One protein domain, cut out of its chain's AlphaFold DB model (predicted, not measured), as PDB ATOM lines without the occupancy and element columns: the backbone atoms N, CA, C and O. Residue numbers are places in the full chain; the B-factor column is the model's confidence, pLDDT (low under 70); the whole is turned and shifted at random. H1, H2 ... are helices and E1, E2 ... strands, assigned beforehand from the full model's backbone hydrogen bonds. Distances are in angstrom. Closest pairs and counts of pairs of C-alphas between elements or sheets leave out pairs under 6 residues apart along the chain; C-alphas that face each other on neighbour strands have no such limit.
ATOM      1  N   ASP A  27      12.011-110.911  27.289       66.81
ATOM      2  CA  ASP A  27      10.806-110.101  27.139       66.81
ATOM      3  C   ASP A  27      10.100-110.300  25.807       66.81
ATOM      4  O   ASP A  27       8.873-110.289  25.773       66.81
ATOM      5  N   ALA A  28      10.842-110.475  24.716       67.81
ATOM      6  CA  ALA A  28      10.235-110.726  23.416       67.81
ATOM      7  C   ALA A  28       9.509-112.079  23.403       67.81
ATOM      8  O   ALA A  28       8.383-112.160  22.927       67.81
ATOM      9  N   TYR A  29      10.093-113.104  24.028       68.44
ATOM     10  CA  TYR A  29       9.440-114.403  24.171       68.44
ATOM     11  C   TYR A  29       8.183-114.345  25.026       68.44
ATOM     12  O   TYR A  29       7.156-114.904  24.653       68.44
ATOM     13  N   LEU A  30       8.252-113.660  26.170       70.94
ATOM     14  CA  LEU A  30       7.141-113.615  27.118       70.94
ATOM     15  C   LEU A  30       5.939-112.815  26.591       70.94
ATOM     16  O   LEU A  30       4.814-113.145  26.964       70.94
ATOM     17  N   ARG A  31       6.144-111.827  25.705       71.81
ATOM     18  CA  ARG A  31       5.057-111.028  25.097       71.81
ATOM     19  C   ARG A  31       4.036-111.870  24.354       71.81
ATOM     20  O   ARG A  31       2.849-111.573  24.423       71.81
ATOM     21  N   ASP A  32       4.498-112.908  23.675       70.44
ATOM     22  CA  ASP A  32       3.622-113.707  22.835       70.44
ATOM     23  C   ASP A  32       2.995-114.872  23.605       70.44
ATOM     24  O   ASP A  32       2.112-115.539  23.079       70.44
ATOM     25  N   THR A  33       3.376-115.137  24.855       76.75
ATOM     26  CA  THR A  33       2.853-116.281  25.623       76.75
ATOM     27  C   THR A  33       1.393-116.140  26.048       76.75
ATOM     28  O   THR A  33       0.817-115.057  26.053       76.75
ATOM     29  N   SER A  34       0.786-117.258  26.458       85.31
ATOM     30  CA  SER A  34      -0.522-117.258  27.130       85.31
ATOM     31  C   SER A  34      -0.402-117.075  28.650       85.31
ATOM     32  O   SER A  34      -1.343-117.339  29.402       85.31
ATOM     33  N   LEU A  35       0.778-116.664  29.123       84.62
ATOM     34  CA  LEU A  35       1.064-116.467  30.535       84.62
ATOM     35  C   LEU A  35       0.386-115.205  31.055       84.62
ATOM     36  O   LEU A  35       0.321-114.169  30.398       84.62
ATOM     37  N   THR A  36      -0.088-115.284  32.290       90.88
ATOM     38  CA  THR A  36      -0.579-114.112  33.008       90.88
ATOM     39  C   THR A  36       0.583-113.190  33.376       90.88
ATOM     40  O   THR A  36       1.724-113.626  33.541       90.88
ATOM     41  N   ALA A  37       0.292-111.906  33.602       89.81
ATOM     42  CA  ALA A  37       1.301-110.941  34.041       89.81
ATOM     43  C   ALA A  37       2.021-111.374  35.337       89.81
ATOM     44  O   ALA A  37       3.219-111.138  35.489       89.81
ATOM     45  N   ALA A  38       1.312-112.047  36.250       90.94
ATOM     46  CA  ALA A  38       1.885-112.567  37.490       90.94
ATOM     47  C   ALA A  38       2.886-113.709  37.240       90.94
ATOM     48  O   ALA A  38       3.961-113.717  37.838       90.94
ATOM     49  N   GLU A  39       2.561-114.637  36.335       90.00
ATOM     50  CA  GLU A  39       3.452-115.736  35.937       90.00
ATOM     51  C   GLU A  39       4.690-115.211  35.205       90.00
ATOM     52  O   GLU A  39       5.807-115.623  35.510       90.00
ATOM     53  N   VAL A  40       4.510-114.249  34.297       86.25
ATOM     54  CA  VAL A  40       5.611-113.558  33.606       86.25
ATOM     55  C   VAL A  40       6.547-112.897  34.615       86.25
ATOM     56  O   VAL A  40       7.760-113.098  34.558       86.25
ATOM     57  N   ALA A  41       6.002-112.131  35.565       87.00
ATOM     58  CA  ALA A  41       6.798-111.482  36.599       87.00
ATOM     59  C   ALA A  41       7.535-112.501  37.480       87.00
ATOM     60  O   ALA A  41       8.676-112.266  37.875       87.00
ATOM     61  N   ASP A  42       6.909-113.640  37.779       87.19
ATOM     62  CA  ASP A  42       7.545-114.698  38.554       87.19
ATOM     63  C   ASP A  42       8.693-115.374  37.813       87.19
ATOM     64  O   ASP A  42       9.782-115.499  38.371       87.19
ATOM     65  N   LEU A  43       8.496-115.725  36.544       81.25
ATOM     66  CA  LEU A  43       9.551-116.284  35.705       81.25
ATOM     67  C   LEU A  43      10.725-115.311  35.569       81.25
ATOM     68  O   LEU A  43      11.869-115.733  35.701       81.25
ATOM     69  N   LYS A  44      10.471-114.007  35.399       80.81
ATOM     70  CA  LYS A  44      11.533-112.985  35.388       80.81
ATOM     71  C   LYS A  44      12.337-112.973  36.687       80.81
ATOM     72  O   LYS A  44      13.559-113.057  36.639       80.81
ATOM     73  N   ARG A  45      11.668-112.978  37.845       81.69
ATOM     74  CA  ARG A  45      12.350-113.076  39.151       81.69
ATOM     75  C   ARG A  45      13.148-114.370  39.298       81.69
ATOM     76  O   ARG A  45      14.217-114.370  39.900       81.69
ATOM     77  N   GLN A  46      12.628-115.491  38.796       78.50
ATOM     78  CA  GLN A  46      13.357-116.760  38.807       78.50
ATOM     79  C   GLN A  46      14.584-116.693  37.892       78.50
ATOM     80  O   GLN A  46      15.650-117.152  38.285       78.50
ATOM     81  N   ALA A  47      14.482-116.047  36.728       71.50
ATOM     82  CA  ALA A  47      15.620-115.826  35.841       71.50
ATOM     83  C   ALA A  47      16.687-114.936  36.496       71.50
ATOM     84  O   ALA A  47      17.862-115.274  36.443       71.50
ATOM     85  N   GLU A  48      16.302-113.860  37.185       68.44
ATOM     86  CA  GLU A  48      17.234-112.970  37.898       68.44
ATOM     87  C   GLU A  48      18.051-113.690  38.982       68.44
ATOM     88  O   GLU A  48      19.241-113.417  39.147       68.44
ATOM     89  N   LYS A  49      17.447-114.655  39.696       65.38
ATOM     90  CA  LYS A  49      18.158-115.504  40.677       65.38
ATOM     91  C   LYS A  49      19.237-116.369  40.031       65.38
ATOM     92  O   LYS A  49      20.212-116.737  40.682       65.38
ATOM     93  N   HIS A  50      19.068-116.685  38.756       60.16
ATOM     94  CA  HIS A  50      20.042-117.380  37.931       60.16
ATOM     95  C   HIS A  50      20.828-116.353  37.097       60.16
ATOM     96  O   HIS A  50      20.804-116.426  35.879       60.16
ATOM     97  N   VAL A  51      21.455-115.374  37.775       48.38
ATOM     98  CA  VAL A  51      22.324-114.276  37.276       48.38
ATOM     99  C   VAL A  51      22.437-114.183  35.744       48.38
ATOM    100  O   VAL A  51      23.169-114.954  35.123       48.38
ATOM    101  N   PHE A  52      21.772-113.188  35.145       46.12
ATOM    102  CA  PHE A  52      21.777-112.954  33.697       46.12
ATOM    103  C   PHE A  52      22.581-111.723  33.261       46.12
ATOM    104  O   PHE A  52      22.393-110.634  33.796       46.12
ATOM    105  N   ALA A  53      23.379-111.892  32.198       33.94
ATOM    106  CA  ALA A  53      23.791-110.809  31.294       33.94
ATOM    107  C   ALA A  53      23.544-111.159  29.802       33.94
ATOM    108  O   ALA A  53      23.276-110.256  29.017       33.94
ATOM    109  N   PRO A  54      23.506-112.442  29.395       47.22
ATOM    110  CA  PRO A  54      22.765-112.854  28.195       47.22
ATOM    111  C   PRO A  54      21.972-114.146  28.451       47.22
ATOM    112  O   PRO A  54      22.516-115.030  29.095       47.22
ATOM    113  N   TYR A  55      20.733-114.255  27.946       36.25
ATOM    114  CA  TYR A  55      19.884-115.454  27.693       36.25
ATOM    115  C   TYR A  55      20.587-116.796  27.341       36.25
ATOM    116  O   TYR A  55      20.188-117.366  26.338       36.25
ATOM    117  N   ALA A  56      21.666-117.254  27.988       39.75
ATOM    118  CA  ALA A  56      22.480-118.422  27.653       39.75
ATOM    119  C   ALA A  56      22.245-119.530  28.692       39.75
ATOM    120  O   ALA A  56      23.115-119.806  29.523       39.75
ATOM    121  N   PRO A  57      21.057-120.159  28.705       40.59
ATOM    122  CA  PRO A  57      20.920-121.428  29.385       40.59
ATOM    123  C   PRO A  57      21.967-122.325  28.743       40.59
ATOM    124  O   PRO A  57      22.029-122.414  27.522       40.59
ATOM    125  N   GLU A  70      11.425-134.685  11.828       61.91
ATOM    126  CA  GLU A  70      10.691-133.454  11.576       61.91
ATOM    127  C   GLU A  70      10.795-133.099  10.097       61.91
ATOM    128  O   GLU A  70      11.854-133.248   9.489       61.91
ATOM    129  N   MET A  71       9.665-132.735   9.484       62.00
ATOM    130  CA  MET A  71       9.561-132.508   8.033       62.00
ATOM    131  C   MET A  71      10.152-133.657   7.179       62.00
ATOM    132  O   MET A  71      10.696-133.439   6.099       62.00
ATOM    133  N   GLY A  72      10.072-134.901   7.671       63.56
ATOM    134  CA  GLY A  72      10.619-136.083   6.993       63.56
ATOM    135  C   GLY A  72      12.140-136.257   7.109       63.56
ATOM    136  O   GLY A  72      12.695-137.144   6.462       63.56
ATOM    137  N   GLN A  73      12.825-135.455   7.929       59.97
ATOM    138  CA  GLN A  73      14.269-135.534   8.148       59.97
ATOM    139  C   GLN A  73      14.605-135.906   9.592       59.97
ATOM    140  O   GLN A  73      13.962-135.456  10.535       59.97
ATOM    141  N   ALA A  74      15.646-136.724   9.767       63.25
ATOM    142  CA  ALA A  74      16.193-137.020  11.085       63.25
ATOM    143  C   ALA A  74      17.007-135.823  11.593       63.25
ATOM    144  O   ALA A  74      17.997-135.435  10.969       63.25
ATOM    145  N   MET A  75      16.602-135.280  12.735       65.12
ATOM    146  CA  MET A  75      17.240-134.152  13.401       65.12
ATOM    147  C   MET A  75      17.691-134.537  14.811       65.12
ATOM    148  O   MET A  75      17.175-135.474  15.431       65.12
ATOM    149  N   THR A  76      18.673-133.798  15.314       65.69
ATOM    150  CA  THR A  76      19.121-133.856  16.704       65.69
ATOM    151  C   THR A  76      18.466-132.712  17.465       65.69
ATOM    152  O   THR A  76      18.664-131.555  17.101       65.69
ATOM    153  N   ALA A  77      17.704-133.027  18.512       61.78
ATOM    154  CA  ALA A  77      17.124-132.023  19.396       61.78
ATOM    155  C   ALA A  77      18.061-131.702  20.565       61.78
ATOM    156  O   ALA A  77      18.501-132.599  21.294       61.78
ATOM    157  N   GLU A  78      18.314-130.413  20.760       61.97
ATOM    158  CA  GLU A  78      18.974-129.840  21.924       61.97
ATOM    159  C   GLU A  78      17.980-128.984  22.713       61.97
ATOM    160  O   GLU A  78      17.057-128.387  22.161       61.97
ATOM    161  N   PHE A  79      18.148-128.957  24.033       58.91
ATOM    162  CA  PHE A  79      17.234-128.276  24.942       58.91
ATOM    163  C   PHE A  79      18.012-127.323  25.825       58.91
ATOM    164  O   PHE A  79      19.079-127.662  26.344       58.91
ATOM    165  N   THR A  80      17.423-126.163  26.069       60.75
ATOM    166  CA  THR A  80      17.846-125.309  27.161       60.75
ATOM    167  C   THR A  80      17.372-125.878  28.491       60.75
ATOM    168  O   THR A  80      16.404-126.642  28.571       60.75
ATOM    169  N   ARG A  81      18.053-125.514  29.582       60.03
ATOM    170  CA  ARG A  81      17.516-125.784  30.918       60.03
ATOM    171  C   ARG A  81      16.191-125.025  31.077       60.03
ATOM    172  O   ARG A  81      16.170-123.825  30.807       60.03
ATOM    173  N   PRO A  82      15.111-125.685  31.530       69.38
ATOM    174  CA  PRO A  82      13.833-125.015  31.699       69.38
ATOM    175  C   PRO A  82      13.936-123.946  32.788       69.38
ATOM    176  O   PRO A  82      14.521-124.184  33.849       69.38
ATOM    177  N   LEU A  83      13.327-122.790  32.546       77.19
ATOM    178  CA  LEU A  83      13.067-121.797  33.581       77.19
ATOM    179  C   LEU A  83      11.703-122.101  34.191       77.19
ATOM    180  O   LEU A  83      10.692-122.034  33.495       77.19
ATOM    181  N   LEU A  84      11.683-122.449  35.475       82.94
ATOM    182  CA  LEU A  84      10.459-122.775  36.200       82.94
ATOM    183  C   LEU A  84       9.954-121.578  37.003       82.94
ATOM    184  O   LEU A  84      10.747-120.794  37.523       82.94
ATOM    185  N   SER A  85       8.635-121.483  37.154       86.31
ATOM    186  CA  SER A  85       8.013-120.629  38.161       86.31
ATOM    187  C   SER A  85       8.377-121.102  39.570       86.31
ATOM    188  O   SER A  85       8.703-122.267  39.808       86.31
ATOM    189  N   SER A  86       8.279-120.188  40.528       87.31
ATOM    190  CA  SER A  86       8.492-120.426  41.957       87.31
ATOM    191  C   SER A  86       7.647-121.571  42.518       87.31
ATOM    192  O   SER A  86       8.117-122.311  43.378       87.31
ATOM    193  N   ASP A  87       6.421-121.733  42.023       88.06
ATOM    194  CA  ASP A  87       5.499-122.793  42.434       88.06
ATOM    195  C   ASP A  87       5.673-124.100  41.639       88.06
ATOM    196  O   ASP A  87       4.975-125.086  41.894       88.06
ATOM    197  N   GLY A  88       6.589-124.117  40.665       84.31
ATOM    198  CA  GLY A  88       6.898-125.274  39.830       84.31
ATOM    199  C   GLY A  88       5.756-125.725  38.917       84.31
ATOM    200  O   GLY A  88       5.759-126.881  38.477       84.31
ATOM    201  N   LYS A  89       4.759-124.868  38.654       87.81
ATOM    202  CA  LYS A  89       3.615-125.195  37.785       87.81
ATOM    203  C   LYS A  89       3.749-124.679  36.365       87.81
ATOM    204  O   LYS A  89       3.053-125.177  35.485       87.81
ATOM    205  N   VAL A  90       4.617-123.709  36.135       86.12
ATOM    206  CA  VAL A  90       4.889-123.156  34.814       86.12
ATOM    207  C   VAL A  90       6.362-123.352  34.515       86.12
ATOM    208  O   VAL A  90       7.210-123.195  35.392       86.12
ATOM    209  N   ALA A  91       6.671-123.699  33.275       81.56
ATOM    210  CA  ALA A  91       8.027-123.692  32.774       81.56
ATOM    211  C   ALA A  91       8.063-123.092  31.373       81.56
ATOM    212  O   ALA A  91       7.136-123.278  30.587       81.56
ATOM    213  N   ILE A  92       9.151-122.407  31.057       77.88
ATOM    214  CA  ILE A  92       9.494-122.068  29.680       77.88
ATOM    215  C   ILE A  92      10.773-122.809  29.308       77.88
ATOM    216  O   ILE A  92      11.705-122.906  30.111       77.88
ATOM    217  N   VAL A  93      10.804-123.363  28.104       74.62
ATOM    218  CA  VAL A  93      11.980-124.041  27.561       74.62
ATOM    219  C   VAL A  93      12.166-123.622  26.116       74.62
ATOM    220  O   VAL A  93      11.198-123.446  25.379       74.62
ATOM    221  N   LEU A  94      13.419-123.452  25.722       71.12
ATOM    222  CA  LEU A  94      13.780-123.316  24.327       71.12
ATOM    223  C   LEU A  94      14.344-124.659  23.890       71.12
ATOM    224  O   LEU A  94      15.225-125.216  24.545       71.12
ATOM    225  N   TRP A  95      13.827-125.188  22.797       68.75
ATOM    226  CA  TRP A  95      14.477-126.281  22.101       68.75
ATOM    227  C   TRP A  95      15.129-125.732  20.842       68.75
ATOM    228  O   TRP A  95      14.709-124.702  20.303       68.75
ATOM    229  N   SER A  96      16.115-126.440  20.326       67.25
ATOM    230  CA  SER A  96      16.712-126.164  19.029       67.25
ATOM    231  C   SER A  96      17.039-127.472  18.322       67.25
ATOM    232  O   SER A  96      17.396-128.474  18.939       67.25
ATOM    233  N   LEU A  97      16.864-127.479  17.006       65.06
ATOM    234  CA  LEU A  97      16.990-128.660  16.167       65.06
ATOM    235  C   LEU A  97      18.147-128.472  15.205       65.06
ATOM    236  O   LEU A  97      18.237-127.468  14.494       65.06
ATOM    237  N   GLN A  98      19.021-129.469  15.173       65.25
ATOM    238  CA  GLN A  98      20.139-129.527  14.249       65.25
ATOM    239  C   GLN A  98      19.918-130.620  13.210       65.25
ATOM    240  O   GLN A  98      19.589-131.762  13.539       65.25
ATOM    241  N   SER A  99      20.202-130.293  11.954       61.72
ATOM    242  CA  SER A  99      20.298-131.245  10.853       61.72
ATOM    243  C   SER A  99      21.688-131.143  10.236       61.72
ATOM    244  O   SER A  99      22.106-130.082   9.780       61.72
ATOM    245  N   ARG A 100      22.440-132.252  10.236       64.94
ATOM    246  CA  ARG A 100      23.788-132.340   9.630       64.94
ATOM    247  C   ARG A 100      24.765-131.245  10.102       64.94
ATOM    248  O   ARG A 100      25.545-130.729   9.308       64.94
ATOM    249  N   GLY A 101      24.713-130.885  11.386       58.66
ATOM    250  CA  GLY A 101      25.583-129.861  11.976       58.66
ATOM    251  C   GLY A 101      25.207-128.418  11.621       58.66
ATOM    252  O   GLY A 101      25.952-127.507  11.965       58.66
ATOM    253  N   ARG A 102      24.069-128.202  10.951       58.72
ATOM    254  CA  ARG A 102      23.463-126.883  10.750       58.72
ATOM    255  C   ARG A 102      22.220-126.760  11.616       58.72
ATOM    256  O   ARG A 102      21.463-127.725  11.755       58.72
ATOM    257  N   TRP A 103      22.012-125.585  12.196       61.25
ATOM    258  CA  TRP A 103      20.770-125.286  12.894       61.25
ATOM    259  C   TRP A 103      19.645-125.122  11.874       61.25
ATOM    260  O   TRP A 103      19.819-124.440  10.871       61.25
ATOM    261  N   GLY A 104      18.537-125.825  12.097       52.75
ATOM    262  CA  GLY A 104      17.375-125.785  11.212       52.75
ATOM    263  C   GLY A 104      16.247-124.941  11.791       52.75
ATOM    264  O   GLY A 104      15.768-124.028  11.134       52.75
ATOM    265  N   HIS A 105      15.817-125.252  13.021       58.78
ATOM    266  CA  HIS A 105      14.611-124.673  13.630       58.78
ATOM    267  C   HIS A 105      14.711-124.647  15.156       58.78
ATOM    268  O   HIS A 105      15.285-125.547  15.772       58.78
ATOM    269  N   GLY A 106      14.170-123.608  15.781       66.88
ATOM    270  CA  GLY A 106      14.104-123.443  17.230       66.88
ATOM    271  C   GLY A 106      12.659-123.392  17.666       66.88
ATOM    272  O   GLY A 106      11.789-123.054  16.871       66.88
ATOM    273  N   TYR A 107      12.367-123.781  18.897       69.56
ATOM    274  CA  TYR A 107      11.016-123.647  19.420       69.56
ATOM    275  C   TYR A 107      11.072-123.067  20.815       69.56
ATOM    276  O   TYR A 107      11.875-123.480  21.650       69.56
ATOM    277  N   PHE A 108      10.169-122.134  21.077       75.62
ATOM    278  CA  PHE A 108       9.890-121.650  22.413       75.62
ATOM    279  C   PHE A 108       8.633-122.348  22.918       75.62
ATOM    280  O   PHE A 108       7.552-122.206  22.343       75.62
ATOM    281  N   CYS A 109       8.774-123.122  23.985       74.50
ATOM    282  CA  CYS A 109       7.693-123.894  24.570       74.50
ATOM    283  C   CYS A 109       7.304-123.326  25.933       74.50
ATOM    284  O   CYS A 109       8.111-123.283  26.862       74.50
ATOM    285  N   GLU A 110       6.031-122.960  26.061       81.50
ATOM    286  CA  GLU A 110       5.365-122.724  27.338       81.50
ATOM    287  C   GLU A 110       4.810-124.061  27.834       81.50
ATOM    288  O   GLU A 110       4.064-124.724  27.115       81.50
ATOM    289  N   ALA A 111       5.146-124.468  29.054       83.25
ATOM    290  CA  ALA A 111       4.638-125.679  29.680       83.25
ATOM    291  C   ALA A 111       3.898-125.353  30.981       83.25
ATOM    292  O   ALA A 111       4.401-124.630  31.838       83.25
ATOM    293  N   ARG A 112       2.709-125.934  31.151       82.12
ATOM    294  CA  ARG A 112       1.867-125.811  32.344       82.12
ATOM    295  C   ARG A 112       1.617-127.173  32.973       82.12
ATOM    296  O   ARG A 112       1.369-128.163  32.279       82.12
ATOM    297  N   LYS A 113       1.648-127.219  34.299       79.19
ATOM    298  CA  LYS A 113       1.410-128.414  35.102       79.19
ATOM    299  C   LYS A 113      -0.017-128.408  35.644       79.19
ATOM    300  O   LYS A 113      -0.413-127.497  36.366       79.19
ATOM    301  N   ALA A 114      -0.772-129.459  35.340       79.94
ATOM    302  CA  ALA A 114      -2.092-129.722  35.905       79.94
ATOM    303  C   ALA A 114      -2.056-131.071  36.640       79.94
ATOM    304  O   ALA A 114      -1.958-132.136  36.023       79.94
ATOM    305  N   GLY A 115      -2.072-131.027  37.976       81.44
ATOM    306  CA  GLY A 115      -1.796-132.199  38.812       81.44
ATOM    307  C   GLY A 115      -0.368-132.713  38.588       81.44
ATOM    308  O   GLY A 115       0.596-131.970  38.754       81.44
ATOM    309  N   ASN A 116      -0.236-133.972  38.162       79.62
ATOM    310  CA  ASN A 116       1.056-134.601  37.842       79.62
ATOM    311  C   ASN A 116       1.379-134.629  36.340       79.62
ATOM    312  O   ASN A 116       2.337-135.283  35.934       79.62
ATOM    313  N   ARG A 117       0.587-133.952  35.503       70.06
ATOM    314  CA  ARG A 117       0.779-133.938  34.048       70.06
ATOM    315  C   ARG A 117       1.233-132.564  33.579       70.06
ATOM    316  O   ARG A 117       0.694-131.552  34.019       70.06
ATOM    317  N   TRP A 118       2.185-132.553  32.653       77.94
ATOM    318  CA  TRP A 118       2.592-131.358  31.924       77.94
ATOM    319  C   TRP A 118       1.862-131.285  30.587       77.94
ATOM    320  O   TRP A 118       1.625-132.305  29.940       77.94
ATOM    321  N   ARG A 119       1.505-130.071  30.181       74.69
ATOM    322  CA  ARG A 119       1.021-129.749  28.840       74.69
ATOM    323  C   ARG A 119       1.849-128.601  28.309       74.69
ATOM    324  O   ARG A 119       2.046-127.632  29.036       74.69
ATOM    325  N   SER A 120       2.310-128.706  27.072       77.50
ATOM    326  CA  SER A 120       3.123-127.673  26.444       77.50
ATOM    327  C   SER A 120       2.486-127.150  25.169       77.50
ATOM    328  O   SER A 120       1.886-127.907  24.407       77.50
ATOM    329  N   VAL A 121       2.666-125.857  24.933       74.12
ATOM    330  CA  VAL A 121       2.407-125.199  23.657       74.12
ATOM    331  C   VAL A 121       3.744-124.665  23.170       74.12
ATOM    332  O   VAL A 121       4.353-123.819  23.821       74.12
ATOM    333  N   CYS A 122       4.205-125.196  22.044       71.56
ATOM    334  CA  CYS A 122       5.457-124.800  21.421       71.56
ATOM    335  C   CYS A 122       5.174-123.927  20.210       71.56
ATOM    336  O   CYS A 122       4.240-124.187  19.450       71.56
ATOM    337  N   ARG A 123       5.985-122.891  20.043       70.44
ATOM    338  CA  ARG A 123       5.932-121.989  18.899       70.44
ATOM    339  C   ARG A 123       7.254-122.061  18.178       70.44
ATOM    340  O   ARG A 123       8.299-121.995  18.824       70.44
ATOM    341  N   GLU A 124       7.177-122.212  16.866       65.38
ATOM    342  CA  GLU A 124       8.353-122.198  16.015       65.38
ATOM    343  C   GLU A 124       9.021-120.823  16.088       65.38
ATOM    344  O   GLU A 124       8.376-119.773  16.057       65.38
ATOM    345  N   THR A 125      10.337-120.850  16.201       59.94
ATOM    346  CA  THR A 125      11.223-119.700  16.154       59.94
ATOM    347  C   THR A 125      12.241-120.016  15.069       59.94
ATOM    348  O   THR A 125      12.961-121.014  15.171       59.94
ATOM    349  N   TRP A 126      12.318-119.197  14.025       48.97
ATOM    350  CA  TRP A 126      13.329-119.409  12.997       48.97
ATOM    351  C   TRP A 126      14.718-119.237  13.598       48.97
ATOM    352  O   TRP A 126      15.038-118.188  14.160       48.97
ATOM    353  N   ILE A 127      15.526-120.284  13.472       47.66
ATOM    354  CA  ILE A 127      16.965-120.173  13.641       47.66
ATOM    355  C   ILE A 127      17.501-119.915  12.239       47.66
ATOM    356  O   ILE A 127      17.560-120.835  11.427       47.66
TER     357      ILE A 127
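Overview. This is residues 27 to 57 and 70 to 127 of the 128 residues of an uncharacterized protein of Caulobacter sp. UNC279MFTsu5.1 (UniProt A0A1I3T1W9). A strongly twisted, curled wall of four antiparallel strands, E1, E2, E3, E4 in order, is only grazed by two helices, H1 and H2. The printed part has 89 residues: two named helices, then four named strands in a meander, each the antiparallel neighbour of the one before. The class is mixed; the whole is compact, radius of gyration of the C-alphas 14.0 A, spans 39 by 33 by 21 A.

Along the chain. E1 is residues 73 to 79, E2 90 to 99, E3 102 to 114, 36.0 A long from C-alpha 102 at (23.463, -126.883, 10.750), and E4 117 to 125. H1 is residues 27 to 31; H2, 37 to 49, begins at (1.301, -110.941, 34.041).

Arrangement. Hairpin E2 and E3 has N 93 and O 109 at 3.0 A, E3 and E4 N 110 and O 121 at 2.9 A, E1 and E2 N 78 and O 96 at 2.8 A. H1 and H2 are close but not clearly touching; closest C-alphas, Leu 30 and Val 40, 6.7 A. In both helices every O i to N i+4 pair is within hydrogen-bond range.

Size, cuts and confidence. Residues 58 to 69 are cut out, a 23.8 A gap between C-alphas 57 and 70. Mean pLDDT of the printed part is 70.1; 43 residues are under 70.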